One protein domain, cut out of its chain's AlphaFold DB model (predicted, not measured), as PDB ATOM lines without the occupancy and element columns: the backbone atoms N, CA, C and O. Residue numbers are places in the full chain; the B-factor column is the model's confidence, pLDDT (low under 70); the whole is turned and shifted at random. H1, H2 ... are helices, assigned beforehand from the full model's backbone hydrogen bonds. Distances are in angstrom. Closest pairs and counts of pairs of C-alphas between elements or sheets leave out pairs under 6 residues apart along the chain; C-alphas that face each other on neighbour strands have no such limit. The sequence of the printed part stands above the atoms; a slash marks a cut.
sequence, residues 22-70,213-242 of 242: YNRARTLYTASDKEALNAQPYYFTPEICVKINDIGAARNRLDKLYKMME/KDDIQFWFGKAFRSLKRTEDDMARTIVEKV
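This is residues 22 to 70 and 213 to 242 of the 242 residues of the protein "C2 domain-containing protein" of Jimgerdemannia flammicorona (UniProt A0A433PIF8). Two long helices, H3 and H4, lie side by side and run opposite ways; beyond one end of this pair a small head of two short helices, H1 and H2, is joined to H3 by the strand-free stretch of residues 38 to 45. The pair and the head, one after the other, make the long axis, and residues 30 to 35 stick out at the head's far end. The printed part has 79 residues with four named helices, in the order H1, H2, H3, H4, and no named strand; the class is all helix. The whole is extended, with a radius of gyration of the C-alphas of 19.4 A and spans of 61 by 25 by 17 A.

Start with H1, residues 22 to 30, and H2, residues 34 to 37: they only just touch, with 3 pairs of C-alphas within 8 A, and touch only at the corner by their tight link. Their closest C-alphas are those of Leu 28 and Ala 36, 6.1 A apart. Go on over a short link of 8 residues to H3, residues 46 to 68, which is apart from H1 and H2. Across the cut, H4, residues 216 to 241, touches H3 at a shallow tilt of 20 degrees, opposite ways; the closest C-alphas are those of Ile 52 and Glu 231, 6.3 A apart. H4 is apart from H1 and H2. In H1, H3 and H4 every O i to N i+4 pair is within hydrogen-bond range; H2 is too short for such a pair.

Find C-alpha 22 at (49.254, 44.953, -32.928), where H1 begins; it runs 12.2 A to C-alpha 30, and H2 runs 5.1 A. From C-alpha 46 at (24.069, 46.425, -39.443), H3 runs 32.9 A to C-alpha 68. H4 runs 38.1 A from C-alpha 216 to C-alpha 241 at (37.245, 38.630, -39.249).

The two C-alphas farthest apart, those of Ser 32 and Glu 70, are 61.4 A apart. Residues 71 to 212 are not printed, and C-alphas 70 and 213 are 18.5 A apart across this cut. Of the links that are printed whole, none is long. Mean pLDDT of the printed part is 80.0; look for values under 70 in residues 22 to 41 and 241 to 242 of the model.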
ATOM      1  N   TYR A  22      48.423  43.781 -32.647       58.06
ATOM      2  CA  TYR A  22      49.254  44.953 -32.928       58.06
ATOM      3  C   TYR A  22      50.497  44.555 -33.723       58.06
ATOM      4  O   TYR A  22      50.890  45.245 -34.662       58.06
ATOM      5  N   ASN A  23      51.091  43.407 -33.386       59.28
ATOM      6  CA  ASN A  23      52.203  42.853 -34.146       59.28
ATOM      7  C   ASN A  23      51.756  42.419 -35.543       59.28
ATOM      8  O   ASN A  23      52.443  42.738 -36.505       59.28
ATOM      9  N   ARG A  24      50.581  41.793 -35.681       59.66
ATOM     10  CA  ARG A  24      50.000  41.430 -36.981       59.66
ATOM     11  C   ARG A  24      49.719  42.670 -37.834       59.66
ATOM     12  O   ARG A  24      50.178  42.729 -38.968       59.66
ATOM     13  N   ALA A  25      49.091  43.701 -37.272       62.47
ATOM     14  CA  ALA A  25      48.841  44.977 -37.943       62.47
ATOM     15  C   ALA A  25      50.141  45.684 -38.364       62.47
ATOM     16  O   ALA A  25      50.249  46.180 -39.485       62.47
ATOM     17  N   ARG A  26      51.161  45.690 -37.494       64.44
ATOM     18  CA  ARG A  26      52.475  46.258 -37.814       64.44
ATOM     19  C   ARG A  26      53.160  45.480 -38.934       64.44
ATOM     20  O   ARG A  26      53.681  46.104 -39.850       64.44
ATOM     21  N   THR A  27      53.121  44.148 -38.885       61.44
ATOM     22  CA  THR A  27      53.689  43.274 -39.916       61.44
ATOM     23  C   THR A  27      53.006  43.486 -41.263       61.44
ATOM     24  O   THR A  27      53.717  43.673 -42.242       61.44
ATOM     25  N   LEU A  28      51.669  43.569 -41.317       59.66
ATOM     26  CA  LEU A  28      50.908  43.857 -42.546       59.66
ATOM     27  C   LEU A  28      51.253  45.232 -43.142       59.66
ATOM     28  O   LEU A  28      51.290  45.384 -44.357       59.66
ATOM     29  N   TYR A  29      51.539  46.230 -42.301       61.03
ATOM     30  CA  TYR A  29      51.949  47.561 -42.757       61.03
ATOM     31  C   TYR A  29      53.400  47.599 -43.271       61.03
ATOM     32  O   TYR A  29      53.723  48.373 -44.170       61.03
ATOM     33  N   THR A  30      54.291  46.791 -42.688       65.88
ATOM     34  CA  THR A  30      55.716  46.748 -43.065       65.88
ATOM     35  C   THR A  30      56.042  45.742 -44.163       65.88
ATOM     36  O   THR A  30      57.055  45.896 -44.843       65.88
ATOM     37  N   ALA A  31      55.230  44.699 -44.325       56.81
ATOM     38  CA  ALA A  31      55.410  43.700 -45.360       56.81
ATOM     39  C   ALA A  31      54.962  44.285 -46.704       56.81
ATOM     40  O   ALA A  31      53.837  44.753 -46.850       56.81
ATOM     41  N   SER A  32      55.827  44.206 -47.717       54.66
ATOM     42  CA  SER A  32      55.507  44.503 -49.123       54.66
ATOM     43  C   SER A  32      54.587  43.444 -49.751       54.66
ATOM     44  O   SER A  32      54.697  43.137 -50.940       54.66
ATOM     45  N   ASP A  33      53.731  42.835 -48.937       54.41
ATOM     46  CA  ASP A  33      52.846  41.760 -49.323       54.41
ATOM     47  C   ASP A  33      51.576  42.370 -49.925       54.41
ATOM     48  O   ASP A  33      50.712  42.930 -49.244       54.41
ATOM     49  N   LYS A  34      51.514  42.358 -51.258       54.38
ATOM     50  CA  LYS A  34      50.436  42.996 -52.021       54.38
ATOM     51  C   LYS A  34      49.078  42.337 -51.770       54.38
ATOM     52  O   LYS A  34      48.066  42.987 -52.014       54.38
ATOM     53  N   GLU A  35      49.034  41.094 -51.287       53.12
ATOM     54  CA  GLU A  35      47.785  40.416 -50.912       53.12
ATOM     55  C   GLU A  35      47.240  40.914 -49.571       53.12
ATOM     56  O   GLU A  35      46.053  41.218 -49.475       53.12
ATOM     57  N   ALA A  36      48.107  41.127 -48.578       53.00
ATOM     58  CA  ALA A  36      47.749  41.731 -47.293       53.00
ATOM     59  C   ALA A  36      47.215  43.169 -47.431       53.00
ATOM     60  O   ALA A  36      46.240  43.541 -46.782       53.00
ATOM     61  N   LEU A  37      47.824  43.970 -48.310       54.47
ATOM     62  CA  LEU A  37      47.380  45.334 -48.632       54.47
ATOM     63  C   LEU A  37      46.060  45.376 -49.426       54.47
ATOM     64  O   LEU A  37      45.378  46.399 -49.413       54.47
ATOM     65  N   ASN A  38      45.699  44.279 -50.100       53.69
ATOM     66  CA  ASN A  38      44.456  44.129 -50.864       53.69
ATOM     67  C   ASN A  38      43.340  43.416 -50.082       53.69
ATOM     68  O   ASN A  38      42.253  43.218 -50.632       53.69
ATOM     69  N   ALA A  39      43.575  43.035 -48.822       58.84
ATOM     70  CA  ALA A  39      42.541  42.462 -47.973       58.84
ATOM     71  C   ALA A  39      41.426  43.500 -47.773       58.84
ATOM     72  O   ALA A  39      41.614  44.530 -47.123       58.84
ATOM     73  N   GLN A  40      40.260  43.259 -48.377       60.41
ATOM     74  CA  GLN A  40      39.126  44.154 -48.192       60.41
ATOM     75  C   GLN A  40      38.665  44.092 -46.731       60.41
ATOM     76  O   GLN A  40      38.535  42.989 -46.193       60.41
ATOM     77  N   PRO A  41      38.385  45.245 -46.094       65.06
ATOM     78  CA  PRO A  41      37.803  45.268 -44.762       65.06
ATOM     79  C   PRO A  41      36.549  44.399 -44.736       65.06
ATOM     80  O   PRO A  41      35.681  44.535 -45.605       65.06
ATOM     81  N   TYR A  42      36.440  43.510 -43.749       70.12
ATOM     82  CA  TYR A  42      35.240  42.702 -43.612       70.12
ATOM     83  C   TYR A  42      34.047  43.617 -43.312       70.12
ATOM     84  O   TYR A  42      34.009  44.319 -42.301       70.12
ATOM     85  N   TYR A  43      33.071  43.640 -44.220       76.56
ATOM     86  CA  TYR A  43      31.895  44.485 -44.071       76.56
ATOM     87  C   TYR A  43      30.891  43.820 -43.128       76.56
ATOM     88  O   TYR A  43      30.119  42.944 -43.523       76.56
ATOM     89  N   PHE A  44      30.886  44.246 -41.867       78.50
ATOM     90  CA  PHE A  44      29.850  43.847 -40.923       78.50
ATOM     91  C   PHE A  44      28.524  44.501 -41.304       78.50
ATOM     92  O   PHE A  44      28.409  45.726 -41.365       78.50
ATOM     93  N   THR A  45      27.501  43.686 -41.557       84.94
ATOM     94  CA  THR A  45      26.163  44.217 -41.811       84.94
ATOM     95  C   THR A  45      25.586  44.811 -40.521       84.94
ATOM     96  O   THR A  45      25.813  44.266 -39.436       84.94
ATOM     97  N   PRO A  46      24.777  45.886 -40.606       86.44
ATOM     98  CA  PRO A  46      24.069  46.425 -39.443       86.44
ATOM     99  C   PRO A  46      23.246  45.364 -38.696       86.44
ATOM    100  O   PRO A  46      23.102  45.432 -37.478       86.44
ATOM    101  N   GLU A  47      22.759  44.343 -39.405       87.62
ATOM    102  CA  GLU A  47      22.029  43.212 -38.827       87.62
ATOM    103  C   GLU A  47      22.845  42.429 -37.788       87.62
ATOM    104  O   GLU A  47      22.279  41.978 -36.794       87.62
ATOM    105  N   ILE A  48      24.161  42.268 -37.975       85.94
ATOM    106  CA  ILE A  48      25.029  41.576 -37.005       85.94
ATOM    107  C   ILE A  48      25.094  42.377 -35.699       85.94
ATOM    108  O   ILE A  48      24.945  41.809 -34.614       85.94
ATOM    109  N   CYS A  49      25.248  43.701 -35.802       85.06
ATOM    110  CA  CYS A  49      25.273  44.608 -34.654       85.06
ATOM    111  C   CYS A  49      23.929  44.643 -33.909       85.06
ATOM    112  O   CYS A  49      23.901  44.722 -32.683       85.06
ATOM    113  N   VAL A  50      22.811  44.550 -34.634       91.81
ATOM    114  CA  VAL A  50      21.481  44.446 -34.017       91.81
ATOM    115  C   VAL A  50      21.345  43.124 -33.265       91.81
ATOM    116  O   VAL A  50      20.986  43.135 -32.092       91.81
ATOM    117  N   LYS A  51      21.724  41.996 -33.880       91.31
ATOM    118  CA  LYS A  51      21.631  40.667 -33.252       91.31
ATOM    119  C   LYS A  51      22.440  40.561 -31.956       91.31
ATOM    120  O   LYS A  51      21.923  40.045 -30.970       91.31
ATOM    121  N   ILE A  52      23.680  41.059 -31.929       89.56
ATOM    122  CA  ILE A  52      24.499  41.016 -30.703       89.56
ATOM    123  C   ILE A  52      23.903  41.898 -29.594       89.56
ATOM    124  O   ILE A  52      23.843  41.485 -28.436       89.56
ATOM    125  N   ASN A  53      23.365  43.071 -29.947       92.00
ATOM    126  CA  ASN A  53      22.669  43.943 -29.003       92.00
ATOM    127  C   ASN A  53      21.371  43.305 -28.473       92.00
ATOM    128  O   ASN A  53      21.073  43.399 -27.281       92.00
ATOM    129  N   ASP A  54      20.624  42.608 -29.330       94.44
ATOM    130  CA  ASP A  54      19.406  41.892 -28.948       94.44
ATOM    131  C   ASP A  54      19.693  40.755 -27.961       94.44
ATOM    132  O   ASP A  54      18.932  40.573 -27.006       94.44
ATOM    133  N   ILE A  55      20.809  40.033 -28.122       93.75
ATOM    134  CA  ILE A  55      21.257  39.022 -27.149       93.75
ATOM    135  C   ILE A  55      21.552  39.680 -25.798       93.75
ATOM    136  O   ILE A  55      21.054  39.212 -24.770       93.75
ATOM    137  N   GLY A  56      22.277  40.802 -25.785       91.81
ATOM    138  CA  GLY A  56      22.522  41.573 -24.563       91.81
ATOM    139  C   GLY A  56      21.221  42.032 -23.888       91.81
ATOM    140  O   GLY A  56      21.039  41.886 -22.675       91.81
ATOM    141  N   ALA A  57      20.251  42.511 -24.671       94.00
ATOM    142  CA  ALA A  57      18.929  42.879 -24.171       94.00
ATOM    143  C   ALA A  57      18.152  41.669 -23.617       94.00
ATOM    144  O   ALA A  57      17.493  41.788 -22.580       94.00
ATOM    145  N   ALA A  58      18.229  40.507 -24.269       95.94
ATOM    146  CA  ALA A  58      17.618  39.266 -23.801       95.94
ATOM    147  C   ALA A  58      18.211  38.810 -22.460       95.94
ATOM    148  O   ALA A  58      17.454  38.468 -21.552       95.94
ATOM    149  N   ARG A  59      19.539  38.898 -22.285       94.69
ATOM    150  CA  ARG A  59      20.216  38.596 -21.009       94.69
ATOM    151  C   ARG A  59      19.700  39.476 -19.875       94.69
ATOM    152  O   ARG A  59      19.339  38.966 -18.818       94.69
ATOM    153  N   ASN A  60      19.585  40.781 -20.117       95.12
ATOM    154  CA  ASN A  60      19.063  41.724 -19.124       95.12
ATOM    155  C   ASN A  60      17.594  41.458 -18.768       95.12
ATOM    156  O   ASN A  60      17.194  41.619 -17.615       95.12
ATOM    157  N   ARG A  61      16.765  41.062 -19.742       96.31
ATOM    158  CA  ARG A  61      15.369  40.679 -19.479       96.31
ATOM    159  C   ARG A  61      15.281  39.390 -18.663       96.31
ATOM    160  O   ARG A  61      14.460  39.325 -17.755       96.31
ATOM    161  N   LEU A  62      16.139  38.412 -18.948       95.69
ATOM    162  CA  LEU A  62      16.207  37.161 -18.198       95.69
ATOM    163  C   LEU A  62      16.625  37.391 -16.738       95.69
ATOM    164  O   LEU A  62      15.997  36.836 -15.844       95.69
ATOM    165  N   ASP A  63      17.615  38.252 -16.486       94.38
ATOM    166  CA  ASP A  63      18.034  38.626 -15.122       94.38
ATOM    167  C   ASP A  63      16.913  39.337 -14.341       94.38
ATOM    168  O   ASP A  63      16.677  39.060 -13.165       94.38
ATOM    169  N   LYS A  64      16.152  40.217 -15.003       96.19
ATOM    170  CA  LYS A  64      14.965  40.836 -14.391       96.19
ATOM    171  C   LYS A  64      13.899  39.801 -14.049       96.19
ATOM    172  O   LYS A  64      13.333  39.869 -12.964       96.19
ATOM    173  N   LEU A  65      13.641  38.855 -14.953       96.06
ATOM    174  CA  LEU A  65      12.674  37.785 -14.723       96.06
ATOM    175  C   LEU A  65      13.101  36.890 -13.550       96.06
ATOM    176  O   LEU A  65      12.267  36.581 -12.708       96.06
ATOM    177  N   TYR A  66      14.393  36.555 -13.458       94.69
ATOM    178  CA  TYR A  66      14.963  35.796 -12.339       94.69
ATOM    179  C   TYR A  66      14.640  36.449 -10.991       94.69
ATOM    180  O   TYR A  66      14.162  35.799 -10.066       94.69
ATOM    181  N   LYS A  67      14.856  37.766 -10.903       94.94
ATOM    182  CA  LYS A  67      14.584  38.551  -9.692       94.94
ATOM    183  C   LYS A  67      13.092  38.662  -9.401       94.94
ATOM    184  O   LYS A  67      12.687  38.491  -8.263       94.94
ATOM    185  N   MET A  68      12.278  38.933 -10.422       95.38
ATOM    186  CA  MET A  68      10.826  39.084 -10.272       95.38
ATOM    187  C   MET A  68      10.130  37.804  -9.814       95.38
ATOM    188  O   MET A  68       9.099  37.882  -9.158       95.38
ATOM    189  N   MET A  69      10.651  36.648 -10.215       93.88
ATOM    190  CA  MET A  69      10.103  35.355  -9.823       93.88
ATOM    191  C   MET A  69      10.646  34.864  -8.480       93.88
ATOM    192  O   MET A  69      10.231  33.793  -8.063       93.88
ATOM    193  N   GLU A  70      11.574  35.588  -7.840       93.50
ATOM    194  CA  GLU A  70      12.212  35.157  -6.585       93.50
ATOM    195  C   GLU A  70      12.708  33.703  -6.696       93.50
ATOM    196  O   GLU A  70      12.446  32.851  -5.851       93.50
ATOM    197  N   LYS A 213      17.823  18.336 -14.550       71.50
ATOM    198  CA  LYS A 213      17.445  18.691 -13.183       71.50
ATOM    199  C   LYS A 213      16.087  19.369 -13.248       71.50
ATOM    200  O   LYS A 213      15.920  20.337 -13.991       71.50
ATOM    201  N   ASP A 214      15.146  18.875 -12.455       74.12
ATOM    202  CA  ASP A 214      13.861  19.539 -12.239       74.12
ATOM    203  C   ASP A 214      14.032  20.656 -11.200       74.12
ATOM    204  O   ASP A 214      13.636  20.546 -10.043       74.12
ATOM    205  N   ASP A 215      14.761  21.700 -11.599       82.00
ATOM    206  CA  ASP A 215      15.084  22.848 -10.756       82.00
ATOM    207  C   ASP A 215      14.958  24.139 -11.572       82.00
ATOM    208  O   ASP A 215      15.552  24.305 -12.644       82.00
ATOM    209  N   ILE A 216      14.177  25.085 -11.059       86.75
ATOM    210  CA  ILE A 216      13.989  26.392 -11.678       86.75
ATOM    211  C   ILE A 216      15.318  27.161 -11.789       86.75
ATOM    212  O   ILE A 216      15.585  27.765 -12.833       86.75
ATOM    213  N   GLN A 217      16.208  27.071 -10.790       87.31
ATOM    214  CA  GLN A 217      17.541  27.688 -10.843       87.31
ATOM    215  C   GLN A 217      18.376  27.101 -11.985       87.31
ATOM    216  O   GLN A 217      19.078  27.833 -12.694       87.31
ATOM    217  N   PHE A 218      18.267  25.789 -12.211       85.38
ATOM    218  CA  PHE A 218      18.955  25.108 -13.305       85.38
ATOM    219  C   PHE A 218      18.540  25.672 -14.669       85.38
ATOM    220  O   PHE A 218      19.413  26.034 -15.468       85.38
ATOM    221  N   TRP A 219      17.237  25.820 -14.926       88.19
ATOM    222  CA  TRP A 219      16.732  26.331 -16.204       88.19
ATOM    223  C   TRP A 219      17.112  27.790 -16.459       88.19
ATOM    224  O   TRP A 219      17.561  28.122 -17.561       88.19
ATOM    225  N   PHE A 220      17.018  28.653 -15.443       90.94
ATOM    226  CA  PHE A 220      17.466  30.042 -15.563       90.94
ATOM    227  C   PHE A 220      18.967  30.143 -15.822       90.94
ATOM    228  O   PHE A 220      19.396  30.873 -16.722       90.94
ATOM    229  N   GLY A 221      19.774  29.368 -15.093       88.19
ATOM    230  CA  GLY A 221      21.208  29.299 -15.336       88.19
ATOM    231  C   GLY A 221      21.516  28.821 -16.759       88.19
ATOM    232  O   GLY A 221      22.372  29.398 -17.436       88.19
ATOM    233  N   LYS A 222      20.812  27.782 -17.237       86.62
ATOM    234  CA  LYS A 222      20.994  27.208 -18.580       86.62
ATOM    235  C   LYS A 222      20.688  28.246 -19.657       86.62
ATOM    236  O   LYS A 222      21.502  28.432 -20.563       86.62
ATOM    237  N   ALA A 223      19.578  28.971 -19.525       90.81
ATOM    238  CA  ALA A 223      19.216  30.056 -20.431       90.81
ATOM    239  C   ALA A 223      20.254  31.193 -20.414       90.81
ATOM    240  O   ALA A 223      20.709  31.625 -21.476       90.81
ATOM    241  N   PHE A 224      20.697  31.633 -19.231       90.81
ATOM    242  CA  PHE A 224      21.676  32.716 -19.100       90.81
ATOM    243  C   PHE A 224      23.018  32.366 -19.747       90.81
ATOM    244  O   PHE A 224      23.565  33.159 -20.516       90.81
ATOM    245  N   ARG A 225      23.539  31.163 -19.477       86.38
ATOM    246  CA  ARG A 225      24.786  30.681 -20.085       86.38
ATOM    247  C   ARG A 225      24.662  30.490 -21.589       86.38
ATOM    248  O   ARG A 225      25.613  30.796 -22.294       86.38
ATOM    249  N   SER A 226      23.515  30.018 -22.079       89.25
ATOM    250  CA  SER A 226      23.269  29.871 -23.519       89.25
ATOM    251  C   SER A 226      23.357  31.220 -24.245       89.25
ATOM    252  O   SER A 226      24.064  31.351 -25.246       89.25
ATOM    253  N   LEU A 227      22.716  32.253 -23.687       92.31
ATOM    254  CA  LEU A 227      22.789  33.614 -24.219       92.31
ATOM    255  C   LEU A 227      24.213  34.176 -24.154       92.31
ATOM    256  O   LEU A 227      24.714  34.666 -25.160       92.31
ATOM    257  N   LYS A 228      24.877  34.061 -22.994       90.56
ATOM    258  CA  LYS A 228      26.269  34.505 -22.825       90.56
ATOM    259  C   LYS A 228      27.197  33.835 -23.843       90.56
ATOM    260  O   LYS A 228      27.980  34.510 -24.490       90.56
ATOM    261  N   ARG A 229      27.062  32.522 -24.033       87.62
ATOM    262  CA  ARG A 229      27.869  31.759 -24.990       87.62
ATOM    263  C   ARG A 229      27.639  32.206 -26.428       87.62
ATOM    264  O   ARG A 229      28.591  32.306 -27.186       87.62
ATOM    265  N   THR A 230      26.389  32.478 -26.797       90.25
ATOM    266  CA  THR A 230      26.066  32.957 -28.148       90.25
ATOM    267  C   THR A 230      26.691  34.331 -28.392       90.25
ATOM    268  O   THR A 230      27.231  34.575 -29.464       90.25
ATOM    269  N   GLU A 231      26.667  35.211 -27.390       90.38
ATOM    270  CA  GLU A 231      27.350  36.506 -27.444       90.38
ATOM    271  C   GLU A 231      28.868  36.346 -27.599       90.38
ATOM    272  O   GLU A 231      29.443  36.940 -28.510       90.38
ATOM    273  N   ASP A 232      29.496  35.503 -26.774       88.12
ATOM    274  CA  ASP A 232      30.938  35.243 -26.816       88.12
ATOM    275  C   ASP A 232      31.361  34.625 -28.170       88.12
ATOM    276  O   ASP A 232      32.369  35.031 -28.751       88.12
ATOM    277  N   ASP A 233      30.561  33.708 -28.728       86.56
ATOM    278  CA  ASP A 233      30.777  33.110 -30.054       86.56
ATOM    279  C   ASP A 233      30.665  34.124 -31.192       86.56
ATOM    280  O   ASP A 233      31.484  34.131 -32.119       86.56
ATOM    281  N   MET A 234      29.655  34.993 -31.129       87.38
ATOM    282  CA  MET A 234      29.489  36.070 -32.098       87.38
ATOM    283  C   MET A 234      30.644  37.065 -32.007       87.38
ATOM    284  O   MET A 234      31.211  37.425 -33.037       87.38
ATOM    285  N   ALA A 235      31.032  37.468 -30.795       86.50
ATOM    286  CA  ALA A 235      32.150  38.372 -30.568       86.50
ATOM    287  C   ALA A 235      33.465  37.778 -31.090       86.50
ATOM    288  O   ALA A 235      34.193  38.462 -31.808       86.50
ATOM    289  N   ARG A 236      33.740  36.497 -30.812       83.06
ATOM    290  CA  ARG A 236      34.930  35.807 -31.328       83.06
ATOM    291  C   ARG A 236      34.937  35.769 -32.853       83.06
ATOM    292  O   ARG A 236      35.929  36.147 -33.463       83.06
ATOM    293  N   THR A 237      33.812  35.403 -33.466       81.25
ATOM    294  CA  THR A 237      33.686  35.359 -34.931       81.25
ATOM    295  C   THR A 237      33.896  36.737 -35.565       81.25
ATOM    296  O   THR A 237      34.469  36.832 -36.645       81.25
ATOM    297  N   ILE A 238      33.458  37.812 -34.904       81.94
ATOM    298  CA  ILE A 238      33.711  39.186 -35.351       81.94
ATOM    299  C   ILE A 238      35.205  39.505 -35.265       81.94
ATOM    300  O   ILE A 238      35.774  39.955 -36.251       81.94
ATOM    301  N   VAL A 239      35.846  39.239 -34.124       78.94
ATOM    302  CA  VAL A 239      37.278  39.520 -33.915       78.94
ATOM    303  C   VAL A 239      38.165  38.727 -34.877       78.94
ATOM    304  O   VAL A 239      39.137  39.272 -35.373       78.94
ATOM    305  N   GLU A 240      37.820  37.478 -35.195       70.19
ATOM    306  CA  GLU A 240      38.548  36.655 -36.177       70.19
ATOM    307  C   GLU A 240      38.468  37.202 -37.615       70.19
ATOM    308  O   GLU A 240      39.281  36.831 -38.463       70.19
ATOM    309  N   LYS A 241      37.466  38.038 -37.919       69.44
ATOM    310  CA  LYS A 241      37.245  38.630 -39.249       69.44
ATOM    311  C   LYS A 241      37.795  40.053 -39.390       69.44
ATOM    312  O   LYS A 241      37.800  40.557 -40.513       69.44
ATOM    313  N   VAL A 242      38.207  40.684 -38.288       53.50
ATOM    314  CA  VAL A 242      38.841  42.018 -38.239       53.50
ATOM    315  C   VAL A 242      40.355  41.872 -38.313       53.50
ATOM    316  O   VAL A 242      40.963  42.666 -39.063       53.50
TER     317      VAL A 242